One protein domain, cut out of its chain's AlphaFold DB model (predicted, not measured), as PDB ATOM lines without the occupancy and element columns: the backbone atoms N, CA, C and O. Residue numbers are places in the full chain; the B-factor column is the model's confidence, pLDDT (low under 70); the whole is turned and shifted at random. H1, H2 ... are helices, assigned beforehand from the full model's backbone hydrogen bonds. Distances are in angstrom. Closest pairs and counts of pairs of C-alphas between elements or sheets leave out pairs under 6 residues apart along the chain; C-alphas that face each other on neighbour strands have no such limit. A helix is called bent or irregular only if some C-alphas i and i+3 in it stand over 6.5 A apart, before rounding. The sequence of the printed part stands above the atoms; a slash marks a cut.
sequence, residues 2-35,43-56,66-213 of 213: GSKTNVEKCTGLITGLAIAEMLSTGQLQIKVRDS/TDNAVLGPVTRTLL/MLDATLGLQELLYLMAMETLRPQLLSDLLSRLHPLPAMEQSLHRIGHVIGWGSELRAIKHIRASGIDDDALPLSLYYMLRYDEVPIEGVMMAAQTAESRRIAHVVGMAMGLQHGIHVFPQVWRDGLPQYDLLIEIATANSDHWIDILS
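AT A GLANCE: This is residues 2 to 35, 43 to 56 and 66 to 213 of the 213 residues of an uncharacterized protein of Anaerolineaceae bacterium (UniProt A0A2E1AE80). The longest helix, H1, runs beside H8 in the middle of the domain, and H7 and H6 complete a loosely aligned bundle of four helices with them. H2 crosses H8 and leads to H3 at the rim, the hairpin of H4 and H5 packs on H6, and H10 crosses H1 on the side away from H6 and H7, with little H9 near the middle of H1. The printed part has 196 residues, with ten named helices, H1 to H10 in order, and no named strand; the class is all helix. It is compact, with a radius of gyration of the C-alphas of 16.8 A, and rounded, spanning 44 by 42 by 30 A.

HOW THE PARTS SIT: H1, residues 2 to 24, touches H8, residues 163 to 178, at a shallow tilt of 22 degrees, opposite ways; the closest C-alphas, of Gly 12 and Gly 175, are 3.9 A apart. H7, residues 150 to 159, forms a hairpin with H8 at a shallow tilt of 7 degrees, closest at C-alphas 157 and 167, 4.7 A. H6, residues 135 to 145, touches H8 at a steep tilt of 42 degrees, closest at C-alphas 139 and 166, 5.2 A. H1, H6, H7 and H8 are an up and down bundle, each running against the one before it in the chain. H2, residues 66 to 84, touches H8 at a steep tilt of 47 degrees, closest at C-alphas 72 and 169, 5.3 A. H3, residues 87 to 96, only just touches H2, with 3 pairs of C-alphas within 8 A, closest at 82 and 90, 6.1 A; the two form a hairpin. H4, residues 101 to 113, touches H6, closest at C-alphas 106 and 137, 5.8 A, and forms a hairpin with H5, residues 119 to 127. H10, residues 194 to 212, touches H1 at a steep tilt of 60 degrees, closest at C-alphas 11 and 201, 5.0 A. H9, residues 185 to 189, only just touches H1, with 3 pairs of C-alphas within 8 A, closest at 19 and 187, 7.1 A. In H1 to H9 every O i to N i+4 pair is within hydrogen-bond range; in H10, 13 of 15 are.

IN THESE COORDINATES: H1 is 33.1 A long, from C-alpha 2 at (8.678, -30.969, 52.088). H2 is 25.0 A, with a kink of 25 degrees near residue 75. H8 is 21.4 A and H4 18.7 A. H10, 23.6 A, is irregular, C-alphas 203 and 206 being 7.5 A apart, and has a kink of 59 degrees near residue 206; C-alpha 212 is at (-2.272, -33.204, 44.983).

THE WHOLE: The two C-alphas farthest apart, of Pro 50 and Gln 88, are 49.7 A apart. Residues 36 to 42 and 57 to 65 are not printed, with gaps of 13.3 A and 13.7 A between C-alphas. Of the links printed whole, none is long. Mean pLDDT of the printed part is 74.5; 63 residues are under 70, among them 43 to 56 and 66 to 101.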
ATOM      1  N   GLY A   2       9.781 -31.010  53.069       70.00
ATOM      2  CA  GLY A   2       8.678 -30.969  52.088       70.00
ATOM      3  C   GLY A   2       8.270 -29.579  51.571       70.00
ATOM      4  O   GLY A   2       8.083 -29.423  50.373       70.00
ATOM      5  N   SER A   3       8.202 -28.549  52.425       71.19
ATOM      6  CA  SER A   3       7.654 -27.236  52.019       71.19
ATOM      7  C   SER A   3       8.432 -26.552  50.891       71.19
ATOM      8  O   SER A   3       7.830 -25.993  49.983       71.19
ATOM      9  N   LYS A   4       9.769 -26.639  50.895       76.25
ATOM     10  CA  LYS A   4      10.607 -26.010  49.863       76.25
ATOM     11  C   LYS A   4      10.377 -26.632  48.482       76.25
ATOM     12  O   LYS A   4      10.193 -25.904  47.513       76.25
ATOM     13  N   THR A   5      10.328 -27.961  48.413       81.62
ATOM     14  CA  THR A   5      10.048 -28.689  47.167       81.62
ATOM     15  C   THR A   5       8.654 -28.362  46.637       81.62
ATOM     16  O   THR A   5       8.467 -28.233  45.433       81.62
ATOM     17  N   ASN A   6       7.676 -28.171  47.519       75.94
ATOM     18  CA  ASN A   6       6.313 -27.861  47.096       75.94
ATOM     19  C   ASN A   6       6.183 -26.441  46.537       75.94
ATOM     20  O   ASN A   6       5.546 -26.253  45.504       75.94
ATOM     21  N   VAL A   7       6.855 -25.463  47.151       77.50
ATOM     22  CA  VAL A   7       6.955 -24.109  46.589       77.50
ATOM     23  C   VAL A   7       7.609 -24.157  45.206       77.50
ATOM     24  O   VAL A   7       7.039 -23.630  44.259       77.50
ATOM     25  N   GLU A   8       8.739 -24.857  45.046       83.56
ATOM     26  CA  GLU A   8       9.431 -24.990  43.751       83.56
ATOM     27  C   GLU A   8       8.534 -25.581  42.650       83.56
ATOM     28  O   GLU A   8       8.574 -25.115  41.506       83.56
ATOM     29  N   LYS A   9       7.696 -26.565  42.996       78.62
ATOM     30  CA  LYS A   9       6.722 -27.183  42.088       78.62
ATOM     31  C   LYS A   9       5.582 -26.236  41.718       78.62
ATOM     32  O   LYS A   9       5.308 -26.047  40.535       78.62
ATOM     33  N   CYS A  10       4.947 -25.591  42.697       72.19
ATOM     34  CA  CYS A  10       3.877 -24.620  42.446       72.19
ATOM     35  C   CYS A  10       4.379 -23.418  41.638       72.19
ATOM     36  O   CYS A  10       3.694 -22.942  40.732       72.19
ATOM     37  N   THR A  11       5.595 -22.940  41.921       77.94
ATOM     38  CA  THR A  11       6.194 -21.866  41.130       77.94
ATOM     39  C   THR A  11       6.517 -22.346  39.722       77.94
ATOM     40  O   THR A  11       6.258 -21.615  38.769       77.94
ATOM     41  N   GLY A  12       7.021 -23.571  39.561       78.19
ATOM     42  CA  GLY A  12       7.229 -24.181  38.252       78.19
ATOM     43  C   GLY A  12       5.942 -24.265  37.432       78.19
ATOM     44  O   GLY A  12       5.937 -23.826  36.288       78.19
ATOM     45  N   LEU A  13       4.835 -24.711  38.027       80.12
ATOM     46  CA  LEU A  13       3.521 -24.787  37.380       80.12
ATOM     47  C   LEU A  13       3.066 -23.436  36.810       80.12
ATOM     48  O   LEU A  13       2.736 -23.330  35.629       80.12
ATOM     49  N   ILE A  14       3.082 -22.388  37.636       76.31
ATOM     50  CA  ILE A  14       2.632 -21.049  37.230       76.31
ATOM     51  C   ILE A  14       3.609 -20.427  36.220       76.31
ATOM     52  O   ILE A  14       3.194 -19.790  35.252       76.31
ATOM     53  N   THR A  15       4.912 -20.648  36.408       78.81
ATOM     54  CA  THR A  15       5.959 -20.192  35.480       78.81
ATOM     55  C   THR A  15       5.800 -20.855  34.111       78.81
ATOM     56  O   THR A  15       5.883 -20.181  33.087       78.81
ATOM     57  N   GLY A  16       5.518 -22.157  34.082       78.25
ATOM     58  CA  GLY A  16       5.313 -22.915  32.855       78.25
ATOM     59  C   GLY A  16       4.090 -22.460  32.071       78.25
ATOM     60  O   GLY A  16       4.181 -22.294  30.857       78.25
ATOM     61  N   LEU A  17       2.986 -22.159  32.764       80.81
ATOM     62  CA  LEU A  17       1.811 -21.528  32.159       80.81
ATOM     63  C   LEU A  17       2.168 -20.194  31.487       80.81
ATOM     64  O   LEU A  17       1.833 -19.967  30.327       80.81
ATOM     65  N   ALA A  18       2.861 -19.311  32.210       78.69
ATOM     66  CA  ALA A  18       3.201 -17.981  31.713       78.69
ATOM     67  C   ALA A  18       4.147 -18.037  30.499       78.69
ATOM     68  O   ALA A  18       3.948 -17.322  29.516       78.69
ATOM     69  N   ILE A  19       5.141 -18.927  30.532       79.81
ATOM     70  CA  ILE A  19       6.062 -19.158  29.412       79.81
ATOM     71  C   ILE A  19       5.311 -19.699  28.195       79.81
ATOM     72  O   ILE A  19       5.534 -19.236  27.077       79.81
ATOM     73  N   ALA A  20       4.399 -20.647  28.400       78.62
ATOM     74  CA  ALA A  20       3.586 -21.200  27.330       78.62
ATOM     75  C   ALA A  20       2.681 -20.149  26.658       78.62
ATOM     76  O   ALA A  20       2.572 -20.130  25.428       78.62
ATOM     77  N   GLU A  21       2.096 -19.225  27.426       81.88
ATOM     78  CA  GLU A  21       1.348 -18.085  26.872       81.88
ATOM     79  C   GLU A  21       2.267 -17.190  26.026       81.88
ATOM     80  O   GLU A  21       1.930 -16.825  24.898       81.88
ATOM     81  N   MET A  22       3.464 -16.866  26.521       80.50
ATOM     82  CA  MET A  22       4.408 -16.023  25.778       80.50
ATOM     83  C   MET A  22       4.901 -16.681  24.485       80.50
ATOM     84  O   MET A  22       5.078 -15.992  23.479       80.50
ATOM     85  N   LEU A  23       5.106 -18.000  24.487       79.12
ATOM     86  CA  LEU A  23       5.477 -18.758  23.291       79.12
ATOM     87  C   LEU A  23       4.332 -18.803  22.279       79.12
ATOM     88  O   LEU A  23       4.535 -18.490  21.108       79.12
ATOM     89  N   SER A  24       3.121 -19.145  22.725       77.00
ATOM     90  CA  SER A  24       1.953 -19.276  21.843       77.00
ATOM     91  C   SER A  24       1.503 -17.940  21.238       77.00
ATOM     92  O   SER A  24       0.983 -17.914  20.123       77.00
ATOM     93  N   THR A  25       1.754 -16.821  21.924       80.50
ATOM     94  CA  THR A  25       1.493 -15.460  21.419       80.50
ATOM     95  C   THR A  25       2.663 -14.847  20.643       80.50
ATOM     96  O   THR A  25       2.532 -13.745  20.108       80.50
ATOM     97  N   GLY A  26       3.808 -15.532  20.573       79.69
ATOM     98  CA  GLY A  26       5.013 -15.045  19.897       79.69
ATOM     99  C   GLY A  26       5.738 -13.902  20.617       79.69
ATOM    100  O   GLY A  26       6.611 -13.272  20.017       79.69
ATOM    101  N   GLN A  27       5.402 -13.622  21.881       77.81
ATOM    102  CA  GLN A  27       6.114 -12.657  22.729       77.81
ATOM    103  C   GLN A  27       7.511 -13.150  23.107       77.81
ATOM    104  O   GLN A  27       8.445 -12.353  23.215       77.81
ATOM    105  N   LEU A  28       7.652 -14.466  23.270       78.19
ATOM    106  CA  LEU A  28       8.928 -15.138  23.433       78.19
ATOM    107  C   LEU A  28       9.300 -15.807  22.108       78.19
ATOM    108  O   LEU A  28       8.715 -16.819  21.730       78.19
ATOM    109  N   GLN A  29      10.273 -15.240  21.392       78.62
ATOM    110  CA  GLN A  29      10.816 -15.862  20.186       78.62
ATOM    111  C   GLN A  29      12.142 -16.536  20.497       78.62
ATOM    112  O   GLN A  29      13.104 -15.902  20.939       78.62
ATOM    113  N   ILE A  30      12.202 -17.835  20.221       73.62
ATOM    114  CA  ILE A  30      13.405 -18.631  20.416       73.62
ATOM    115  C   ILE A  30      14.034 -18.851  19.051       73.62
ATOM    116  O   ILE A  30      13.479 -19.534  18.192       73.62
ATOM    117  N   LYS A  31      15.212 -18.261  18.843       72.88
ATOM    118  CA  LYS A  31      16.026 -18.578  17.675       72.88
ATOM    119  C   LYS A  31      16.642 -19.954  17.886       72.88
ATOM    120  O   LYS A  31      17.595 -20.099  18.647       72.88
ATOM    121  N   VAL A  32      16.090 -20.953  17.208       60.66
ATOM    122  CA  VAL A  32      16.737 -22.259  17.088       60.66
ATOM    123  C   VAL A  32      17.981 -22.057  16.225       60.66
ATOM    124  O   VAL A  32      17.885 -21.561  15.101       60.66
ATOM    125  N   ARG A  33      19.161 -22.347  16.779       52.94
ATOM    126  CA  ARG A  33      20.413 -22.335  16.011       52.94
ATOM    127  C   ARG A  33      20.339 -23.431  14.941       52.94
ATOM    128  O   ARG A  33      19.691 -24.446  15.170       52.94
ATOM    129  N   ASP A  34      20.958 -23.189  13.788       51.69
ATOM    130  CA  ASP A  34      20.899 -24.064  12.607       51.69
ATOM    131  C   ASP A  34      21.020 -25.561  12.959       51.69
ATOM    132  O   ASP A  34      21.880 -25.965  13.742       51.69
ATOM    133  N   SER A  35      20.146 -26.381  12.370       49.41
ATOM    134  CA  SER A  35      19.818 -27.767  12.752       49.41
ATOM    135  C   SER A  35      20.896 -28.824  12.459       49.41
ATOM    136  O   SER A  35      20.599 -30.017  12.392       49.41
ATOM    137  N   THR A  43      20.170 -20.839  22.801       52.97
ATOM    138  CA  THR A  43      21.020 -19.742  23.265       52.97
ATOM    139  C   THR A  43      20.249 -18.882  24.260       52.97
ATOM    140  O   THR A  43      19.072 -18.611  24.018       52.97
ATOM    141  N   ASP A  44      20.930 -18.337  25.271       53.59
ATOM    142  CA  ASP A  44      20.385 -17.346  26.221       53.59
ATOM    143  C   ASP A  44      19.820 -16.071  25.554       53.59
ATOM    144  O   ASP A  44      19.234 -15.215  26.208       53.59
ATOM    145  N   ASN A  45      19.949 -15.938  24.234       48.38
ATOM    146  CA  ASN A  45      19.432 -14.829  23.441       48.38
ATOM    147  C   ASN A  45      17.940 -14.996  23.106       48.38
ATOM    148  O   ASN A  45      17.545 -14.895  21.940       48.38
ATOM    149  N   ALA A  46      17.108 -15.262  24.113       54.00
ATOM    150  CA  ALA A  46      15.670 -15.100  23.966       54.00
ATOM    151  C   ALA A  46      15.382 -13.616  23.702       54.00
ATOM    152  O   ALA A  46      15.664 -12.758  24.537       54.00
ATOM    153  N   VAL A  47      14.868 -13.298  22.514       54.53
ATOM    154  CA  VAL A  47      14.482 -11.923  22.195       54.53
ATOM    155  C   VAL A  47      13.029 -11.778  22.605       54.53
ATOM    156  O   VAL A  47      12.139 -12.335  21.960       54.53
ATOM    157  N   LEU A  48      12.795 -11.041  23.688       48.88
ATOM    158  CA  LEU A  48      11.460 -10.552  24.002       48.88
ATOM    159  C   LEU A  48      11.038  -9.638  22.848       48.88
ATOM    160  O   LEU A  48      11.679  -8.619  22.580       48.88
ATOM    161  N   GLY A  49       9.983 -10.026  22.128       50.66
ATOM    162  CA  GLY A  49       9.334  -9.124  21.182       50.66
ATOM    163  C   GLY A  49       8.813  -7.883  21.919       50.66
ATOM    164  O   GLY A  49       8.725  -7.895  23.148       50.66
ATOM    165  N   PRO A  50       8.454  -6.792  21.219       45.41
ATOM    166  CA  PRO A  50       7.799  -5.658  21.861       45.41
ATOM    167  C   PRO A  50       6.523  -6.151  22.556       45.41
ATOM    168  O   PRO A  50       5.515  -6.424  21.907       45.41
ATOM    169  N   VAL A  51       6.593  -6.307  23.880       44.38
ATOM    170  CA  VAL A  51       5.471  -6.725  24.718       44.38
ATOM    171  C   VAL A  51       4.439  -5.615  24.624       44.38
ATOM    172  O   VAL A  51       4.601  -4.528  25.184       44.38
ATOM    173  N   THR A  52       3.387  -5.849  23.849       39.03
ATOM    174  CA  THR A  52       2.266  -4.926  23.738       39.03
ATOM    175  C   THR A  52       1.642  -4.790  25.124       39.03
ATOM    176  O   THR A  52       0.986  -5.706  25.620       39.03
ATOM    177  N   ARG A  53       1.836  -3.618  25.746       40.78
ATOM    178  CA  ARG A  53       1.206  -3.165  27.008       40.78
ATOM    179  C   ARG A  53      -0.307  -3.433  27.080       40.78
ATOM    180  O   ARG A  53      -0.873  -3.471  28.162       40.78
ATOM    181  N   THR A  54      -0.945  -3.667  25.940       43.44
ATOM    182  CA  THR A  54      -2.374  -3.917  25.746       43.44
ATOM    183  C   THR A  54      -2.929  -5.148  26.481       43.44
ATOM    184  O   THR A  54      -4.130  -5.201  26.724       43.44
ATOM    185  N   LEU A  55      -2.103  -6.133  26.859       37.38
ATOM    186  CA  LEU A  55      -2.565  -7.344  27.570       37.38
ATOM    187  C   LEU A  55      -2.818  -7.143  29.076       37.38
ATOM    188  O   LEU A  55      -3.489  -7.973  29.695       37.38
ATOM    189  N   LEU A  56      -2.302  -6.051  29.654       43.47
ATOM    190  CA  LEU A  56      -2.360  -5.761  31.093       43.47
ATOM    191  C   LEU A  56      -3.535  -4.848  31.490       43.47
ATOM    192  O   LEU A  56      -3.945  -4.875  32.645       43.47
ATOM    193  N   MET A  66      -7.346 -17.013  33.874       48.62
ATOM    194  CA  MET A  66      -7.629 -17.789  35.081       48.62
ATOM    195  C   MET A  66      -8.570 -18.965  34.787       48.62
ATOM    196  O   MET A  66      -8.333 -20.052  35.296       48.62
ATOM    197  N   LEU A  67      -9.592 -18.791  33.943       47.62
ATOM    198  CA  LEU A  67     -10.479 -19.864  33.469       47.62
ATOM    199  C   LEU A  67      -9.733 -20.897  32.616       47.62
ATOM    200  O   LEU A  67      -9.872 -22.090  32.863       47.62
ATOM    201  N   ASP A  68      -8.896 -20.451  31.680       55.38
ATOM    202  CA  ASP A  68      -8.041 -21.311  30.857       55.38
ATOM    203  C   ASP A  68      -7.010 -22.042  31.725       55.38
ATOM    204  O   ASP A  68      -6.770 -23.230  31.534       55.38
ATOM    205  N   ALA A  69      -6.455 -21.366  32.734       53.22
ATOM    206  CA  ALA A  69      -5.618 -21.990  33.750       53.22
ATOM    207  C   ALA A  69      -6.409 -22.959  34.634       53.22
ATOM    208  O   ALA A  69      -5.832 -23.929  35.088       53.22
ATOM    209  N   THR A  70      -7.709 -22.743  34.869       55.28
ATOM    210  CA  THR A  70      -8.566 -23.639  35.667       55.28
ATOM    211  C   THR A  70      -8.935 -24.897  34.881       55.28
ATOM    212  O   THR A  70      -8.897 -25.988  35.438       55.28
ATOM    213  N   LEU A  71      -9.240 -24.774  33.585       60.16
ATOM    214  CA  LEU A  71      -9.423 -25.917  32.684       60.16
ATOM    215  C   LEU A  71      -8.106 -26.669  32.491       60.16
ATOM    216  O   LEU A  71      -8.059 -27.884  32.658       60.16
ATOM    217  N   GLY A  72      -7.017 -25.934  32.254       58.56
ATOM    218  CA  GLY A  72      -5.666 -26.480  32.220       58.56
ATOM    219  C   GLY A  72      -5.277 -27.145  33.537       58.56
ATOM    220  O   GLY A  72      -4.628 -28.176  33.508       58.56
ATOM    221  N   LEU A  73      -5.727 -26.627  34.684       58.47
ATOM    222  CA  LEU A  73      -5.527 -27.220  36.005       58.47
ATOM    223  C   LEU A  73      -6.381 -28.470  36.206       58.47
ATOM    224  O   LEU A  73      -5.890 -29.416  36.797       58.47
ATOM    225  N   GLN A  74      -7.625 -28.518  35.724       65.56
ATOM    226  CA  GLN A  74      -8.439 -29.739  35.752       65.56
ATOM    227  C   GLN A  74      -7.815 -30.845  34.901       65.56
ATOM    228  O   GLN A  74      -7.738 -31.991  35.340       65.56
ATOM    229  N   GLU A  75      -7.327 -30.496  33.714       64.94
ATOM    230  CA  GLU A  75      -6.550 -31.398  32.868       64.94
ATOM    231  C   GLU A  75      -5.252 -31.799  33.560       64.94
ATOM    232  O   GLU A  75      -4.960 -32.977  33.676       64.94
ATOM    233  N   LEU A  76      -4.508 -30.858  34.130       60.72
ATOM    234  CA  LEU A  76      -3.303 -31.152  34.892       60.72
ATOM    235  C   LEU A  76      -3.584 -32.088  36.070       60.72
ATOM    236  O   LEU A  76      -2.837 -33.029  36.288       60.72
ATOM    237  N   LEU A  77      -4.659 -31.854  36.824       63.16
ATOM    238  CA  LEU A  77      -5.113 -32.699  37.929       63.16
ATOM    239  C   LEU A  77      -5.449 -34.101  37.438       63.16
ATOM    240  O   LEU A  77      -5.092 -35.077  38.094       63.16
ATOM    241  N   TYR A  78      -6.048 -34.207  36.253       63.03
ATOM    242  CA  TYR A  78      -6.228 -35.475  35.561       63.03
ATOM    243  C   TYR A  78      -4.881 -36.147  35.249       63.03
ATOM    244  O   TYR A  78      -4.706 -37.328  35.522       63.03
ATOM    245  N   LEU A  79      -3.900 -35.405  34.736       60.31
ATOM    246  CA  LEU A  79      -2.577 -35.920  34.359       60.31
ATOM    247  C   LEU A  79      -1.704 -36.312  35.553       60.31
ATOM    248  O   LEU A  79      -1.044 -37.345  35.529       60.31
ATOM    249  N   MET A  80      -1.744 -35.535  36.625       60.66
ATOM    250  CA  MET A  80      -1.050 -35.835  37.874       60.66
ATOM    251  C   MET A  80      -1.659 -37.027  38.591       60.66
ATOM    252  O   MET A  80      -0.929 -37.839  39.156       60.66
ATOM    253  N   ALA A  81      -2.985 -37.170  38.533       58.09
ATOM    254  CA  ALA A  81      -3.616 -38.427  38.878       58.09
ATOM    255  C   ALA A  81      -2.953 -39.558  38.066       58.09
ATOM    256  O   ALA A  81      -2.405 -40.480  38.651       58.09
ATOM    257  N   MET A  82      -2.845 -39.469  36.742       56.53
ATOM    258  CA  MET A  82      -2.199 -40.535  35.953       56.53
ATOM    259  C   MET A  82      -0.743 -40.862  36.368       56.53
ATOM    260  O   MET A  82      -0.381 -42.036  36.358       56.53
ATOM    261  N   GLU A  83       0.082 -39.870  36.732       51.72
ATOM    262  CA  GLU A  83       1.511 -40.054  37.076       51.72
ATOM    263  C   GLU A  83       1.740 -40.572  38.512       51.72
ATOM    264  O   GLU A  83       2.616 -41.402  38.755       51.72
ATOM    265  N   THR A  84       0.933 -40.115  39.476       46.41
ATOM    266  CA  THR A  84       1.109 -40.436  40.908       46.41
ATOM    267  C   THR A  84       0.330 -41.683  41.339       46.41
ATOM    268  O   THR A  84       0.605 -42.283  42.385       46.41
ATOM    269  N   LEU A  85      -0.663 -42.103  40.553       42.31
ATOM    270  CA  LEU A  85      -1.478 -43.262  40.875       42.31
ATOM    271  C   LEU A  85      -0.718 -44.556  40.566       42.31
ATOM    272  O   LEU A  85      -0.393 -44.873  39.423       42.31
ATOM    273  N   ARG A  86      -0.535 -45.385  41.602       47.59
ATOM    274  CA  ARG A  86      -0.302 -46.830  41.431       47.59
ATOM    275  C   ARG A  86      -1.270 -47.376  40.361       47.59
ATOM    276  O   ARG A  86      -2.425 -46.947  40.362       47.59
ATOM    277  N   PRO A  87      -0.886 -48.368  39.534       49.66
ATOM    278  CA  PRO A  87      -1.752 -48.931  38.489       49.66
ATOM    279  C   PRO A  87      -3.182 -49.279  38.949       49.66
ATOM    280  O   PRO A  87      -4.128 -49.186  38.172       49.66
ATOM    281  N   GLN A  88      -3.370 -49.633  40.228       44.00
ATOM    282  CA  GLN A  88      -4.685 -49.895  40.825       44.00
ATOM    283  C   GLN A  88      -5.553 -48.642  41.034       44.00
ATOM    284  O   GLN A  88      -6.766 -48.709  40.882       44.00
ATOM    285  N   LEU A  89      -4.954 -47.507  41.386       41.22
ATOM    286  CA  LEU A  89      -5.657 -46.254  41.682       41.22
ATOM    287  C   LEU A  89      -5.938 -45.484  40.381       41.22
ATOM    288  O   LEU A  89      -6.953 -44.808  40.289       41.22
ATOM    289  N   LEU A  90      -5.131 -45.720  39.338       47.81
ATOM    290  CA  LEU A  90      -5.422 -45.338  37.959       47.81
ATOM    291  C   LEU A  90      -6.726 -45.986  37.470       47.81
ATOM    292  O   LEU A  90      -7.591 -45.294  36.955       47.81
ATOM    293  N   SER A  91      -6.921 -47.286  37.711       49.00
ATOM    294  CA  SER A  91      -8.185 -47.968  37.401       49.00
ATOM    295  C   SER A  91      -9.375 -47.433  38.208       49.00
ATOM    296  O   SER A  91     -10.495 -47.464  37.706       49.00
ATOM    297  N   ASP A  92      -9.157 -46.968  39.442       47.12
ATOM    298  CA  ASP A  92     -10.207 -46.452  40.334       47.12
ATOM    299  C   ASP A  92     -10.565 -44.985  40.027       47.12
ATOM    300  O   ASP A  92     -11.708 -44.557  40.160       47.12
ATOM    301  N   LEU A  93      -9.595 -44.197  39.561       45.91
ATOM    302  CA  LEU A  93      -9.800 -42.818  39.131       45.91
ATOM    303  C   LEU A  93     -10.358 -42.772  37.702       45.91
ATOM    304  O   LEU A  93     -11.285 -42.008  37.456       45.91
ATOM    305  N   LEU A  94      -9.915 -43.674  36.814       52.56
ATOM    306  CA  LEU A  94     -10.562 -43.955  35.525       52.56
ATOM    307  C   LEU A  94     -11.959 -44.563  35.683       52.56
ATOM    308  O   LEU A  94     -12.753 -44.430  34.770       52.56
ATOM    309  N   SER A  95     -12.297 -45.234  36.791       51.81
ATOM    310  CA  SER A  95     -13.667 -45.730  37.016       51.81
ATOM    311  C   SER A  95     -14.596 -44.662  37.610       51.81
ATOM    312  O   SER A  95     -15.795 -44.679  37.333       51.81
ATOM    313  N   ARG A  96     -14.057 -43.714  38.394       47.84
ATOM    314  CA  ARG A  96     -14.798 -42.584  38.998       47.84
ATOM    315  C   ARG A  96     -14.979 -41.410  38.045       47.84
ATOM    316  O   ARG A  96     -16.063 -40.837  37.967       47.84
ATOM    317  N   LEU A  97     -13.928 -41.059  37.316       48.56
ATOM    318  CA  LEU A  97     -14.017 -40.238  36.123       48.56
ATOM    319  C   LEU A  97     -14.395 -41.200  35.014       48.56
ATOM    320  O   LEU A  97     -13.481 -41.717  34.389       48.56
ATOM    321  N   HIS A  98     -15.693 -41.503  34.847       48.41
ATOM    322  CA  HIS A  98     -16.217 -42.316  33.736       48.41
ATOM    323  C   HIS A  98     -15.249 -42.214  32.557       48.41
ATOM    324  O   HIS A  98     -15.135 -41.104  32.019       48.41
ATOM    325  N   PRO A  99     -14.479 -43.266  32.216       49.69
ATOM    326  CA  PRO A  99     -13.466 -43.114  31.203       49.69
ATOM    327  C   PRO A  99     -14.294 -42.939  29.952       49.69
ATOM    328  O   PRO A  99     -14.941 -43.876  29.480       49.69
ATOM    329  N   LEU A 100     -14.405 -41.693  29.494       58.72
ATOM    330  CA  LEU A 100     -15.046 -41.411  28.231       58.72
ATOM    331  C   LEU A 100     -14.305 -42.334  27.264       58.72
ATOM    332  O   LEU A 100     -13.076 -42.268  27.246       58.72
ATOM    333  N   PRO A 101     -14.975 -43.232  26.525       66.75
ATOM    334  CA  PRO A 101     -14.303 -44.168  25.620       66.75
ATOM    335  C   PRO A 101     -13.261 -43.486  24.708       66.75
ATOM    336  O   PRO A 101     -12.263 -44.085  24.318       66.75
ATOM    337  N   ALA A 102     -13.459 -42.188  24.458       70.38
ATOM    338  CA  ALA A 102     -12.502 -41.251  23.885       70.38
ATOM    339  C   ALA A 102     -11.108 -41.236  24.559       70.38
ATOM    340  O   ALA A 102     -10.099 -41.275  23.865       70.38
ATOM    341  N   MET A 103     -11.009 -41.198  25.889       73.56
ATOM    342  CA  MET A 103      -9.732 -41.099  26.600       73.56
ATOM    343  C   MET A 103      -8.905 -42.383  26.524       73.56
ATOM    344  O   MET A 103      -7.708 -42.323  26.256       73.56
ATOM    345  N   GLU A 104      -9.525 -43.547  26.722       78.31
ATOM    346  CA  GLU A 104      -8.829 -44.831  26.580       78.31
ATOM    347  C   GLU A 104      -8.295 -44.994  25.150       78.31
ATOM    348  O   GLU A 104      -7.138 -45.369  24.936       78.31
ATOM    349  N   GLN A 105      -9.106 -44.601  24.163       83.44
ATOM    350  CA  GLN A 105      -8.688 -44.558  22.768       83.44
ATOM    351  C   GLN A 105      -7.514 -43.590  22.545       83.44
ATOM    352  O   GLN A 105      -6.579 -43.934  21.818       83.44
ATOM    353  N   SER A 106      -7.526 -42.410  23.169       83.69
ATOM    354  CA  SER A 106      -6.417 -41.453  23.103       83.69
ATOM    355  C   SER A 106      -5.137 -42.012  23.707       83.69
ATOM    356  O   SER A 106      -4.102 -41.973  23.048       83.69
ATOM    357  N   LEU A 107      -5.193 -42.602  24.904       82.94
ATOM    358  CA  LEU A 107      -4.027 -43.219  25.543       82.94
ATOM    359  C   LEU A 107      -3.442 -44.342  24.682       82.94
ATOM    360  O   LEU A 107      -2.229 -44.389  24.471       82.94
ATOM    361  N   HIS A 108      -4.293 -45.199  24.110       86.69
ATOM    362  CA  HIS A 108      -3.854 -46.245  23.188       86.69
ATOM    363  C   HIS A 108      -3.156 -45.660  21.948       86.69
ATOM    364  O   HIS A 108      -2.097 -46.140  21.542       86.69
ATOM    365  N   ARG A 109      -3.716 -44.603  21.344       89.62
ATOM    366  CA  ARG A 109      -3.104 -43.921  20.190       89.62
ATOM    367  C   ARG A 109      -1.764 -43.295  20.544       89.62
ATOM    368  O   ARG A 109      -0.818 -43.456  19.780       89.62
ATOM    369  N   ILE A 110      -1.668 -42.623  21.688       91.44
ATOM    370  CA  ILE A 110      -0.425 -42.009  22.162       91.44
ATOM    371  C   ILE A 110       0.641 -43.087  22.347       91.44
ATOM    372  O   ILE A 110       1.711 -42.980  21.750       91.44
ATOM    373  N   GLY A 111       0.329 -44.168  23.069       87.81
ATOM    374  CA  GLY A 111       1.246 -45.297  23.247       87.81
ATOM    375  C   GLY A 111       1.684 -45.928  21.921       87.81
ATOM    376  O   GLY A 111       2.840 -46.316  21.770       87.81
ATOM    377  N   HIS A 112       0.797 -45.963  20.923       93.94
ATOM    378  CA  HIS A 112       1.122 -46.459  19.587       93.94
ATOM    379  C   HIS A 112       2.113 -45.563  18.825       93.94
ATOM    380  O   HIS A 112       2.943 -46.080  18.070       93.94
ATOM    381  N   VAL A 113       2.046 -44.238  19.006       96.19
ATOM    382  CA  VAL A 113       2.849 -43.273  18.232       96.19
ATOM    383  C   VAL A 113       4.045 -42.679  18.974       96.19
ATOM    384  O   VAL A 113       4.877 -42.040  18.336       96.19
ATOM    385  N   ILE A 114       4.183 -42.895  20.285       93.25
ATOM    386  CA  ILE A 114       5.197 -42.226  21.122       93.25
ATOM    387  C   ILE A 114       6.648 -42.460  20.661       93.25
ATOM    388  O   ILE A 114       7.523 -41.610  20.833       93.25
ATOM    389  N   GLY A 115       6.906 -43.613  20.039       89.94
ATOM    390  CA  GLY A 115       8.211 -43.987  19.492       89.94
ATOM    391  C   GLY A 115       8.399 -43.667  18.006       89.94
ATOM    392  O   GLY A 115       9.433 -44.020  17.439       89.94
ATOM    393  N   TRP A 116       7.417 -43.061  17.334       96.12
ATOM    394  CA  TRP A 116       7.520 -42.788  15.902       96.12
ATOM    395  C   TRP A 116       8.583 -41.725  15.618       96.12
ATOM    396  O   TRP A 116       8.637 -40.683  16.260       96.12
ATOM    397  N   GLY A 117       9.396 -41.947  14.581       93.12
ATOM    398  CA  GLY A 117      10.431 -40.987  14.174       93.12
ATOM    399  C   GLY A 117       9.897 -39.711  13.510       93.12
ATOM    400  O   GLY A 117      10.655 -38.773  13.295       93.12
ATOM    401  N   SER A 118       8.609 -39.659  13.155       94.81
ATOM    402  CA  SER A 118       7.983 -38.492  12.528       94.81
ATOM    403  C   SER A 118       6.869 -37.948  13.414       94.81
ATOM    404  O   SER A 118       5.749 -38.460  13.396       94.81
ATOM    405  N   GLU A 119       7.167 -36.869  14.131       94.25
ATOM    406  CA  GLU A 119       6.207 -36.201  15.012       94.25
ATOM    407  C   GLU A 119       4.960 -35.718  14.260       94.25
ATOM    408  O   GLU A 119       3.835 -35.956  14.691       94.25
ATOM    409  N   LEU A 120       5.127 -35.136  13.069       93.75
ATOM    410  CA  LEU A 120       3.988 -34.707  12.253       93.75
ATOM    411  C   LEU A 120       3.013 -35.863  11.955       93.75
ATOM    412  O   LEU A 120       1.802 -35.648  11.884       93.75
ATOM    413  N   ARG A 121       3.518 -37.091  11.767       95.00
ATOM    414  CA  ARG A 121       2.665 -38.276  11.579       95.00
ATOM    415  C   ARG A 121       1.996 -38.702  12.884       95.00
ATOM    416  O   ARG A 121       0.821 -39.058  12.838       95.00
ATOM    417  N   ALA A 122       2.707 -38.631  14.009       94.94
ATOM    418  CA  ALA A 122       2.155 -38.916  15.332       94.94
ATOM    419  C   ALA A 122       0.985 -37.974  15.665       94.94
ATOM    420  O   ALA A 122      -0.118 -38.444  15.937       94.94
ATOM    421  N   ILE A 123       1.171 -36.658  15.506       93.44
ATOM    422  CA  ILE A 123       0.128 -35.642  15.732       93.44
ATOM    423  C   ILE A 123      -1.093 -35.905  14.847       93.44
ATOM    424  O   ILE A 123      -2.221 -35.930  15.334       93.44
ATOM    425  N   LYS A 124      -0.888 -36.149  13.543       93.06
ATOM    426  CA  LYS A 124      -1.992 -36.467  12.620       93.06
ATOM    427  C   LYS A 124      -2.759 -37.718  13.046       93.06
ATOM    428  O   LYS A 124      -3.978 -37.750  12.914       93.06
ATOM    429  N   HIS A 125      -2.064 -38.739  13.540       93.69
ATOM    430  CA  HIS A 125      -2.694 -39.968  14.013       93.69
ATOM    431  C   HIS A 125      -3.505 -39.755  15.298       93.69
ATOM    432  O   HIS A 125      -4.603 -40.299  15.414       93.69
ATOM    433  N   ILE A 126      -2.993 -38.953  16.237       91.44
ATOM    434  CA  ILE A 126      -3.708 -38.601  17.472       91.44
ATOM    435  C   ILE A 126      -4.995 -37.841  17.129       91.44
ATOM    436  O   ILE A 126      -6.067 -38.259  17.553       91.44
ATOM    437  N   ARG A 127      -4.909 -36.828  16.256       89.69
ATOM    438  CA  ARG A 127      -6.065 -36.024  15.812       89.69
ATOM    439  C   ARG A 127      -7.098 -36.789  14.991       89.69
ATOM    440  O   ARG A 127      -8.274 -36.455  14.949       89.69
ATOM    441  N   ALA A 128      -6.685 -37.869  14.331       87.62
ATOM    442  CA  ALA A 128      -7.602 -38.750  13.609       87.62
ATOM    443  C   ALA A 128      -8.493 -39.598  14.547       87.62
ATOM    444  O   ALA A 128      -9.085 -40.587  14.106       87.62
ATOM    445  N   SER A 129      -8.531 -39.293  15.848       75.69
ATOM    446  CA  SER A 129      -9.426 -39.904  16.832       75.69
ATOM    447  C   SER A 129     -10.889 -39.521  16.604       75.69
ATOM    448  O   SER A 129     -11.765 -40.317  16.935       75.69
ATOM    449  N   GLY A 130     -11.145 -38.366  15.977       69.31
ATOM    450  CA  GLY A 130     -12.496 -37.817  15.852       69.31
ATOM    451  C   GLY A 130     -13.048 -37.311  17.186       69.31
ATOM    452  O   GLY A 130     -14.257 -37.153  17.313       69.31
ATOM    453  N   ILE A 131     -12.179 -37.108  18.180       72.69
ATOM    454  CA  ILE A 131     -12.518 -36.428  19.425       72.69
ATOM    455  C   ILE A 131     -12.540 -34.933  19.111       72.69
ATOM    456  O   ILE A 131     -11.588 -34.404  18.546       72.69
ATOM    457  N   ASP A 132     -13.626 -34.255  19.472       68.19
ATOM    458  CA  ASP A 132     -13.809 -32.827  19.167       68.19
ATOM    459  C   ASP A 132     -12.764 -31.921  19.857       68.19
ATOM    460  O   ASP A 132     -12.589 -30.766  19.473       68.19
ATOM    461  N   ASP A 133     -12.056 -32.451  20.859       77.19
ATOM    462  CA  ASP A 133     -11.022 -31.770  21.635       77.19
ATOM    463  C   ASP A 133      -9.735 -32.611  21.736       77.19
ATOM    464  O   ASP A 133      -9.562 -33.452  22.622       77.19
ATOM    465  N   ASP A 134      -8.808 -32.369  20.811       82.31
ATOM    466  CA  ASP A 134      -7.504 -33.037  20.772       82.31
ATOM    467  C   ASP A 134      -6.461 -32.402  21.716       82.31
ATOM    468  O   ASP A 134      -5.310 -32.853  21.743       82.31
ATOM    469  N   ALA A 135      -6.815 -31.363  22.487       85.38
ATOM    470  CA  ALA A 135      -5.839 -30.617  23.280       85.38
ATOM    471  C   ALA A 135      -5.192 -31.486  24.368       85.38
ATOM    472  O   ALA A 135      -3.965 -31.516  24.493       85.38
ATOM    473  N   LEU A 136      -5.995 -32.250  25.107       83.94
ATOM    474  CA  LEU A 136      -5.510 -33.110  26.184       83.94
ATOM    475  C   LEU A 136      -4.682 -34.308  25.663       83.94
ATOM    476  O   LEU A 136      -3.563 -34.499  26.145       83.94
ATOM    477  N   PRO A 137      -5.128 -35.076  24.643       88.44
ATOM    478  CA  PRO A 137      -4.307 -36.131  24.044       88.44
ATOM    479  C   PRO A 137      -2.964 -35.641  23.494       88.44
ATOM    480  O   PRO A 137      -1.945 -36.315  23.648       88.44
ATOM    481  N   LEU A 138      -2.937 -34.467  22.858       92.00
ATOM    482  CA  LEU A 138      -1.689 -33.893  22.356       92.00
ATOM    483  C   LEU A 138      -0.792 -33.403  23.491       92.00
ATOM    484  O   LEU A 138       0.415 -33.619  23.427       92.00
ATOM    485  N   SER A 139      -1.362 -32.815  24.545       90.69
ATOM    486  CA  SER A 139      -0.599 -32.408  25.730       90.69
ATOM    487  C   SER A 139       0.078 -33.610  26.387       90.69
ATOM    488  O   SER A 139       1.282 -33.583  26.630       90.69
ATOM    489  N   LEU A 140      -0.659 -34.710  26.561       88.06
ATOM    490  CA  LEU A 140      -0.131 -35.994  27.028       88.06
ATOM    491  C   LEU A 140       1.001 -36.526  26.152       88.06
ATOM    492  O   LEU A 140       2.032 -36.960  26.662       88.06
ATOM    493  N   TYR A 141       0.810 -36.505  24.831       93.00
ATOM    494  CA  TYR A 141       1.842 -36.928  23.893       93.00
ATOM    495  C   TYR A 141       3.117 -36.098  24.064       93.00
ATOM    496  O   TYR A 141       4.189 -36.684  24.198       93.00
ATOM    497  N   TYR A 142       3.013 -34.766  24.114       94.31
ATOM    498  CA  TYR A 142       4.174 -33.899  24.322       94.31
ATOM    499  C   TYR A 142       4.845 -34.156  25.660       94.31
ATOM    500  O   TYR A 142       6.072 -34.195  25.719       94.31
ATOM    501  N   MET A 143       4.061 -34.399  26.709       90.94
ATOM    502  CA  MET A 143       4.618 -34.691  28.018       90.94
ATOM    503  C   MET A 143       5.450 -35.968  28.024       90.94
ATOM    504  O   MET A 143       6.614 -35.952  28.402       90.94
ATOM    505  N   LEU A 144       4.881 -37.059  27.515       88.25
ATOM    506  CA  LEU A 144       5.560 -38.351  27.467       88.25
ATOM    507  C   LEU A 144       6.734 -38.360  26.479       88.25
ATOM    508  O   LEU A 144       7.720 -39.062  26.687       88.25
ATOM    509  N   ARG A 145       6.628 -37.614  25.372       93.56
ATOM    510  CA  ARG A 145       7.639 -37.611  24.307       93.56
ATOM    511  C   ARG A 145       8.882 -36.823  24.703       93.56
ATOM    512  O   ARG A 145       9.974 -37.175  24.260       93.56
ATOM    513  N   TYR A 146       8.699 -35.771  25.498       93.31
ATOM    514  CA  TYR A 146       9.728 -34.794  25.843       93.31
ATOM    515  C   TYR A 146      10.036 -34.746  27.347       93.31
ATOM    516  O   TYR A 146      10.598 -33.759  27.805       93.31
ATOM    517  N   ASP A 147       9.723 -35.798  28.107       88.56
ATOM    518  CA  ASP A 147       9.959 -35.869  29.563       88.56
ATOM    519  C   ASP A 147      11.428 -35.596  29.954       88.56
ATOM    520  O   ASP A 147      11.718 -34.906  30.924       88.56
ATOM    521  N   GLU A 148      12.374 -36.052  29.129       89.88
ATOM    522  CA  GLU A 148      13.820 -35.849  29.333       89.88
ATOM    523  C   GLU A 148      14.326 -34.474  28.850       89.88
ATOM    524  O   GLU A 148      15.446 -34.057  29.151       89.88
ATOM    525  N   VAL A 149      13.524 -33.776  28.046       91.31
ATOM    526  CA  VAL A 149      13.836 -32.471  27.440       91.31
ATOM    527  C   VAL A 149      12.612 -31.544  27.532       91.31
ATOM    528  O   VAL A 149      12.088 -31.070  26.521       91.31
ATOM    529  N   PRO A 150      12.142 -31.258  28.756       88.75
ATOM    530  CA  PRO A 150      10.849 -30.624  29.039       88.75
ATOM    531  C   PRO A 150      10.638 -29.284  28.323       88.75
ATOM    532  O   PRO A 150       9.546 -28.999  27.831       88.75
ATOM    533  N   ILE A 151      11.695 -28.471  28.201       91.56
ATOM    534  CA  ILE A 151      11.659 -27.199  27.463       91.56
ATOM    535  C   ILE A 151      11.277 -27.427  25.996       91.56
ATOM    536  O   ILE A 151      10.437 -26.702  25.461       91.56
ATOM    537  N   GLU A 152      11.879 -28.428  25.348       92.44
ATOM    538  CA  GLU A 152      11.578 -28.763  23.956       92.44
ATOM    539  C   GLU A 152      10.101 -29.139  23.820       92.44
ATOM    540  O   GLU A 152       9.425 -28.643  22.923       92.44
ATOM    541  N   GLY A 153       9.567 -29.915  24.769       92.31
ATOM    542  CA  GLY A 153       8.153 -30.284  24.809       92.31
ATOM    543  C   GLY A 153       7.216 -29.078  24.838       92.31
ATOM    544  O   GLY A 153       6.294 -28.993  24.026       92.31
ATOM    545  N   VAL A 154       7.479 -28.106  25.717       91.06
ATOM    546  CA  VAL A 154       6.680 -26.868  25.809       91.06
ATOM    547  C   VAL A 154       6.763 -26.057  24.513       91.06
ATOM    548  O   VAL A 154       5.754 -25.538  24.033       91.06
ATOM    549  N   MET A 155       7.949 -25.969  23.909       91.25
ATOM    550  CA  MET A 155       8.135 -25.265  22.640       91.25
ATOM    551  C   MET A 155       7.371 -25.919  21.490       91.25
ATOM    552  O   MET A 155       6.736 -25.215  20.704       91.25
ATOM    553  N   MET A 156       7.425 -27.247  21.381       92.62
ATOM    554  CA  MET A 156       6.728 -27.984  20.326       92.62
ATOM    555  C   MET A 156       5.209 -27.911  20.509       92.62
ATOM    556  O   MET A 156       4.478 -27.664  19.545       92.62
ATOM    557  N   ALA A 157       4.729 -28.000  21.751       91.75
ATOM    558  CA  ALA A 157       3.330 -27.763  22.090       91.75
ATOM    559  C   ALA A 157       2.863 -26.364  21.648       91.75
ATOM    560  O   ALA A 157       1.831 -26.231  20.988       91.75
ATOM    561  N   ALA A 158       3.663 -25.324  21.905       89.56
ATOM    562  CA  ALA A 158       3.359 -23.950  21.500       89.56
ATOM    563  C   ALA A 158       3.390 -23.707  19.980       89.56
ATOM    564  O   ALA A 158       2.823 -22.721  19.509       89.56
ATOM    565  N   GLN A 159       4.015 -24.589  19.198       89.69
ATOM    566  CA  GLN A 159       4.030 -24.519  17.729       89.69
ATOM    567  C   GLN A 159       2.894 -25.320  17.071       89.69
ATOM    568  O   GLN A 159       2.709 -25.263  15.854       89.69
ATOM    569  N   THR A 160       2.123 -26.072  17.855       87.75
ATOM    570  CA  THR A 160       1.028 -26.915  17.359       87.75
ATOM    571  C   THR A 160      -0.211 -26.076  17.023       87.75
ATOM    572  O   THR A 160      -0.444 -25.040  17.629       87.75
ATOM    573  N   ALA A 161      -1.049 -26.484  16.062       67.88
ATOM    574  CA  ALA A 161      -2.340 -25.801  15.854       67.88
ATOM    575  C   ALA A 161      -3.235 -25.975  17.100       67.88
ATOM    576  O   ALA A 161      -3.266 -27.084  17.628       67.88
ATOM    577  N   GLU A 162      -3.951 -24.932  17.542       70.75
ATOM    578  CA  GLU A 162      -4.522 -24.812  18.909       70.75
ATOM    579  C   GLU A 162      -3.444 -24.732  20.017       70.75
ATOM    580  O   GLU A 162      -3.593 -25.259  21.120       70.75
ATOM    581  N   SER A 163      -2.332 -24.055  19.707       78.44
ATOM    582  CA  SER A 163      -1.098 -24.007  20.505       78.44
ATOM    583  C   SER A 163      -1.289 -23.580  21.947       78.44
ATOM    584  O   SER A 163      -0.642 -24.138  22.824       78.44
ATOM    585  N   ARG A 164      -2.136 -22.579  22.205       84.75
ATOM    586  CA  ARG A 164      -2.219 -21.947  23.527       84.75
ATOM    587  C   ARG A 164      -2.605 -22.952  24.609       84.75
ATOM    588  O   ARG A 164      -1.871 -23.109  25.576       84.75
ATOM    589  N   ARG A 165      -3.726 -23.660  24.434       83.81
ATOM    590  CA  ARG A 165      -4.227 -24.604  25.446       83.81
ATOM    591  C   ARG A 165      -3.264 -25.769  25.652       83.81
ATOM    592  O   ARG A 165      -2.937 -26.082  26.791       83.81
ATOM    593  N   ILE A 166      -2.759 -26.350  24.561       89.81
ATOM    594  CA  ILE A 166      -1.797 -27.462  24.619       89.81
ATOM    595  C   ILE A 166      -0.519 -27.010  25.334       89.81
ATOM    596  O   ILE A 166      -0.058 -27.659  26.268       89.81
ATOM    597  N   ALA A 167       0.037 -25.863  24.945       88.62
ATOM    598  CA  ALA A 167       1.238 -25.325  25.564       88.62
ATOM    599  C   ALA A 167       1.027 -25.014  27.045       88.62
ATOM    600  O   ALA A 167       1.926 -25.284  27.833       88.62
ATOM    601  N   HIS A 168      -0.130 -24.475  27.438       87.38
ATOM    602  CA  HIS A 168      -0.440 -24.198  28.842       87.38
ATOM    603  C   HIS A 168      -0.384 -25.466  29.684       87.38
ATOM    604  O   HIS A 168       0.313 -25.488  30.695       87.38
ATOM    605  N   VAL A 169      -1.057 -26.530  29.242       85.75
ATOM    606  CA  VAL A 169      -1.092 -27.808  29.963       85.75
ATOM    607  C   VAL A 169       0.301 -28.426  30.030       85.75
ATOM    608  O   VAL A 169       0.759 -28.779  31.114       85.75
ATOM    609  N   VAL A 170       1.014 -28.489  28.901       89.56
ATOM    610  CA  VAL A 170       2.380 -29.037  28.848       89.56
ATOM    611  C   VAL A 170       3.336 -28.206  29.705       89.56
ATOM    612  O   VAL A 170       4.122 -28.764  30.461       89.56
ATOM    613  N   GLY A 171       3.251 -26.877  29.649       88.44
ATOM    614  CA  GLY A 171       4.058 -25.962  30.456       88.44
ATOM    615  C   GLY A 171       3.807 -26.131  31.949       88.44
ATOM    616  O   GLY A 171       4.757 -26.285  32.715       88.44
ATOM    617  N   MET A 172       2.539 -26.153  32.360       86.00
ATOM    618  CA  MET A 172       2.145 -26.398  33.747       86.00
ATOM    619  C   MET A 172       2.650 -27.754  34.243       86.00
ATOM    620  O   MET A 172       3.211 -27.824  35.335       86.00
ATOM    621  N   ALA A 173       2.500 -28.809  33.437       85.12
ATOM    622  CA  ALA A 173       2.922 -30.162  33.791       85.12
ATOM    623  C   ALA A 173       4.430 -30.276  33.930       85.12
ATOM    624  O   ALA A 173       4.917 -30.706  34.971       85.12
ATOM    625  N   MET A 174       5.170 -29.798  32.933       87.75
ATOM    626  CA  MET A 174       6.628 -29.816  32.950       87.75
ATOM    627  C   MET A 174       7.187 -29.003  34.111       87.75
ATOM    628  O   MET A 174       8.091 -29.452  34.815       87.75
ATOM    629  N   GLY A 175       6.619 -27.822  34.357       86.81
ATOM    630  CA  GLY A 175       7.004 -26.977  35.477       86.81
ATOM    631  C   GLY A 175       6.720 -27.616  36.832       86.81
ATOM    632  O   GLY A 175       7.517 -27.481  37.756       86.81
ATOM    633  N   LEU A 176       5.607 -28.331  36.961       83.75
ATOM    634  CA  LEU A 176       5.278 -29.021  38.197       83.75
ATOM    635  C   LEU A 176       6.155 -30.261  38.434       83.75
ATOM    636  O   LEU A 176       6.599 -30.491  39.559       83.75
ATOM    637  N   GLN A 177       6.386 -31.063  37.398       84.62
ATOM    638  CA  GLN A 177       7.114 -32.327  37.488       84.62
ATOM    639  C   GLN A 177       8.608 -32.086  37.747       84.62
ATOM    640  O   GLN A 177       9.189 -32.675  38.660       84.62
ATOM    641  N   HIS A 178       9.202 -31.148  37.004       86.25
ATOM    642  CA  HIS A 178      10.643 -30.867  37.019       86.25
ATOM    643  C   HIS A 178      11.023 -29.657  37.888       86.25
ATOM    644  O   HIS A 178      12.204 -29.405  38.139       86.25
ATOM    645  N   GLY A 179      10.032 -28.911  38.382       87.94
ATOM    646  CA  GLY A 179      10.223 -27.691  39.161       87.94
ATOM    647  C   GLY A 179      10.610 -26.484  38.303       87.94
ATOM    648  O   GLY A 179      10.912 -26.576  37.117       87.94
ATOM    649  N   ILE A 180      10.648 -25.307  38.925       89.50
ATOM    650  CA  ILE A 180      10.897 -24.030  38.238       89.50
ATOM    651  C   ILE A 180      12.225 -23.946  37.467       89.50
ATOM    652  O   ILE A 180      12.337 -23.210  36.486       89.50
ATOM    653  N   HIS A 181      13.241 -24.689  37.909       92.25
ATOM    654  CA  HIS A 181      14.583 -24.661  37.325       92.25
ATOM    655  C   HIS A 181      14.647 -25.280  35.932       92.25
ATOM    656  O   HIS A 181      15.618 -25.047  35.214       92.25
ATOM    657  N   VAL A 182      13.599 -26.007  35.541       90.56
ATOM    658  CA  VAL A 182      13.429 -26.505  34.182       90.56
ATOM    659  C   VAL A 182      13.359 -25.373  33.160       90.56
ATOM    660  O   VAL A 182      13.732 -25.564  32.011       90.56
ATOM    661  N   PHE A 183      12.915 -24.179  33.564       89.00
ATOM    662  CA  PHE A 183      12.812 -23.033  32.674       89.00
ATOM    663  C   PHE A 183      14.078 -22.165  32.725       89.00
ATOM    664  O   PHE A 183      14.521 -21.786  33.823       89.00
ATOM    665  N   PRO A 184      14.639 -21.773  31.561       89.25
ATOM    666  CA  PRO A 184      15.805 -20.899  31.498       89.25
ATOM    667  C   PRO A 184      15.595 -19.617  32.305       89.25
ATOM    668  O   PRO A 184      14.526 -19.007  32.245       89.25
ATOM    669  N   GLN A 185      16.621 -19.183  33.044       88.12
ATOM    670  CA  GLN A 185      16.539 -17.972  33.874       88.12
ATOM    671  C   GLN A 185      16.112 -16.754  33.044       88.12
ATOM    672  O   GLN A 185      15.229 -16.020  33.463       88.12
ATOM    673  N   VAL A 186      16.640 -16.611  31.824       86.69
ATOM    674  CA  VAL A 186      16.274 -15.514  30.913       86.69
ATOM    675  C   VAL A 186      14.787 -15.499  30.536       86.69
ATOM    676  O   VAL A 186      14.224 -14.434  30.305       86.69
ATOM    677  N   TRP A 187      14.112 -16.654  30.504       86.12
ATOM    678  CA  TRP A 187      12.662 -16.695  30.271       86.12
ATOM    679  C   TRP A 187      11.897 -16.271  31.516       86.12
ATOM    680  O   TRP A 187      10.928 -15.530  31.404       86.12
ATOM    681  N   ARG A 188      12.364 -16.704  32.692       87.69
ATOM    682  CA  ARG A 188      11.782 -16.345  33.991       87.69
ATOM    683  C   ARG A 188      11.887 -14.844  34.252       87.69
ATOM    684  O   ARG A 188      10.885 -14.220  34.576       87.69
ATOM    685  N   ASP A 189      13.050 -14.256  33.988       84.44
ATOM    686  CA  ASP A 189      13.286 -12.811  34.109       84.44
ATOM    687  C   ASP A 189      12.472 -11.996  33.091       84.44
ATOM    688  O   ASP A 189      12.160 -10.828  33.320       84.44
ATOM    689  N   GLY A 190      12.118 -12.611  31.959       80.06
ATOM    690  CA  GLY A 190      11.257 -12.017  30.942       80.06
ATOM    691  C   GLY A 190       9.764 -12.060  31.273       80.06
ATOM    692  O   GLY A 190       8.984 -11.411  30.570       80.06
ATOM    693  N   LEU A 191       9.350 -12.799  32.312       80.12
ATOM    694  CA  LEU A 191       7.947 -12.891  32.699       80.12
ATOM    695  C   LEU A 191       7.477 -11.577  33.347       80.12
ATOM    696  O   LEU A 191       8.064 -11.115  34.332       80.12
ATOM    697  N   PRO A 192       6.374 -10.981  32.868       76.50
ATOM    698  CA  PRO A 192       5.784  -9.841  33.548       76.50
ATOM    699  C   PRO A 192       5.285 -10.266  34.934       76.50
ATOM    700  O   PRO A 192       4.583 -11.265  35.066       76.50
ATOM    701  N   GLN A 193       5.614  -9.473  35.958       80.75
ATOM    702  CA  GLN A 193       5.191  -9.707  37.346       80.75
ATOM    703  C   GLN A 193       5.659 -11.059  37.917       80.75
ATOM    704  O   GLN A 193       4.971 -11.650  38.744       80.75
ATOM    705  N   TYR A 194       6.834 -11.541  37.504       80.75
ATOM    706  CA  TYR A 194       7.396 -12.804  37.984       80.75
ATOM    707  C   TYR A 194       7.407 -12.929  39.519       80.75
ATOM    708  O   TYR A 194       6.986 -13.954  40.052       80.75
ATOM    709  N   ASP A 195       7.772 -11.861  40.234       79.69
ATOM    710  CA  ASP A 195       7.761 -11.838  41.703       79.69
ATOM    711  C   ASP A 195       6.360 -12.084  42.291       79.69
ATOM    712  O   ASP A 195       6.214 -12.830  43.258       79.69
ATOM    713  N   LEU A 196       5.310 -11.530  41.670       76.62
ATOM    714  CA  LEU A 196       3.921 -11.766  42.079       76.62
ATOM    715  C   LEU A 196       3.508 -13.221  41.824       76.62
ATOM    716  O   LEU A 196       2.788 -13.808  42.628       76.62
ATOM    717  N   LEU A 197       3.971 -13.828  40.728       76.19
ATOM    718  CA  LEU A 197       3.720 -15.247  40.455       76.19
ATOM    719  C   LEU A 197       4.368 -16.139  41.523       76.19
ATOM    720  O   LEU A 197       3.749 -17.109  41.958       76.19
ATOM    721  N   ILE A 198       5.577 -15.795  41.983       78.81
ATOM    722  CA  ILE A 198       6.245 -16.479  43.101       78.81
ATOM    723  C   ILE A 198       5.445 -16.304  44.393       78.81
ATOM    724  O   ILE A 198       5.250 -17.277  45.124       78.81
ATOM    725  N   GLU A 199       4.962 -15.095  44.677       78.50
ATOM    726  CA  GLU A 199       4.152 -14.814  45.864       78.50
ATOM    727  C   GLU A 199       2.861 -15.643  45.865       78.50
ATOM    728  O   GLU A 199       2.577 -16.333  46.844       78.50
ATOM    729  N   ILE A 200       2.132 -15.667  44.743       73.38
ATOM    730  CA  ILE A 200       0.920 -16.480  44.575       73.38
ATOM    731  C   ILE A 200       1.245 -17.968  44.735       73.38
ATOM    732  O   ILE A 200       0.553 -18.663  45.481       73.38
ATOM    733  N   ALA A 201       2.300 -18.464  44.082       76.12
ATOM    734  CA  ALA A 201       2.729 -19.856  44.203       76.12
ATOM    735  C   ALA A 201       3.037 -20.230  45.659       76.12
ATOM    736  O   ALA A 201       2.634 -21.289  46.132       76.12
ATOM    737  N   THR A 202       3.728 -19.343  46.373       79.94
ATOM    738  CA  THR A 202       4.122 -19.547  47.769       79.94
ATOM    739  C   THR A 202       2.899 -19.552  48.679       79.94
ATOM    740  O   THR A 202       2.720 -20.496  49.445       79.94
ATOM    741  N   ALA A 203       2.025 -18.550  48.546       75.94
ATOM    742  CA  ALA A 203       0.820 -18.394  49.360       75.94
ATOM    743  C   ALA A 203      -0.167 -19.558  49.202       75.94
ATOM    744  O   ALA A 203      -0.916 -19.860  50.127       75.94
ATOM    745  N   ASN A 204      -0.164 -20.213  48.040       74.88
ATOM    746  CA  ASN A 204      -1.069 -21.315  47.748       74.88
ATOM    747  C   ASN A 204      -0.407 -22.698  47.832       74.88
ATOM    748  O   ASN A 204      -1.110 -23.697  47.722       74.88
ATOM    749  N   SER A 205       0.910 -22.782  48.041       77.25
ATOM    750  CA  SER A 205       1.645 -24.053  47.988       77.25
ATOM    751  C   SER A 205       1.061 -25.129  48.909       77.25
ATOM    752  O   SER A 205       0.860 -26.255  48.463       77.25
ATOM    753  N   ASP A 206       0.686 -24.763  50.137       74.88
ATOM    754  CA  ASP A 206       0.051 -25.668  51.103       74.88
ATOM    755  C   ASP A 206      -1.302 -26.208  50.611       74.88
ATOM    756  O   ASP A 206      -1.533 -27.415  50.618       74.88
ATOM    757  N   HIS A 207      -2.163 -25.335  50.083       72.62
ATOM    758  CA  HIS A 207      -3.478 -25.730  49.571       72.62
ATOM    759  C   HIS A 207      -3.386 -26.636  48.339       72.62
ATOM    760  O   HIS A 207      -4.188 -27.550  48.166       72.62
ATOM    761  N   TRP A 208      -2.409 -26.385  47.469       67.06
ATOM    762  CA  TRP A 208      -2.233 -27.183  46.263       67.06
ATOM    763  C   TRP A 208      -1.725 -28.574  46.625       67.06
ATOM    764  O   TRP A 208      -2.227 -29.538  46.073       67.06
ATOM    765  N   ILE A 209      -0.830 -28.719  47.608       64.62
ATOM    766  CA  ILE A 209      -0.424 -30.049  48.093       64.62
ATOM    767  C   ILE A 209      -1.628 -30.848  48.585       64.62
ATOM    768  O   ILE A 209      -1.734 -32.021  48.246       64.62
ATOM    769  N   ASP A 210      -2.540 -30.234  49.338       67.50
ATOM    770  CA  ASP A 210      -3.734 -30.929  49.837       67.50
ATOM    771  C   ASP A 210      -4.628 -31.443  48.696       67.50
ATOM    772  O   ASP A 210      -5.312 -32.450  48.846       67.50
ATOM    773  N   ILE A 211      -4.612 -30.775  47.540       61.69
ATOM    774  CA  ILE A 211      -5.310 -31.227  46.330       61.69
ATOM    775  C   ILE A 211      -4.518 -32.335  45.610       61.69
ATOM    776  O   ILE A 211      -5.113 -33.185  44.947       61.69
ATOM    777  N   LEU A 212      -3.186 -32.309  45.704       58.78
ATOM    778  CA  LEU A 212      -2.272 -33.204  44.983       58.78
ATOM    779  C   LEU A 212      -1.857 -34.468  45.753       58.78
ATOM    780  O   LEU A 212      -1.192 -35.323  45.167       58.78
ATOM    781  N   SER A 213      -2.192 -34.575  47.040       61.41
ATOM    782  CA  SER A 213      -1.846 -35.703  47.924       61.41
ATOM    783  C   SER A 213      -3.024 -36.630  48.197       61.41
ATOM    784  O   SER A 213      -2.747 -37.837  48.400       61.41
TER     785      SER A 213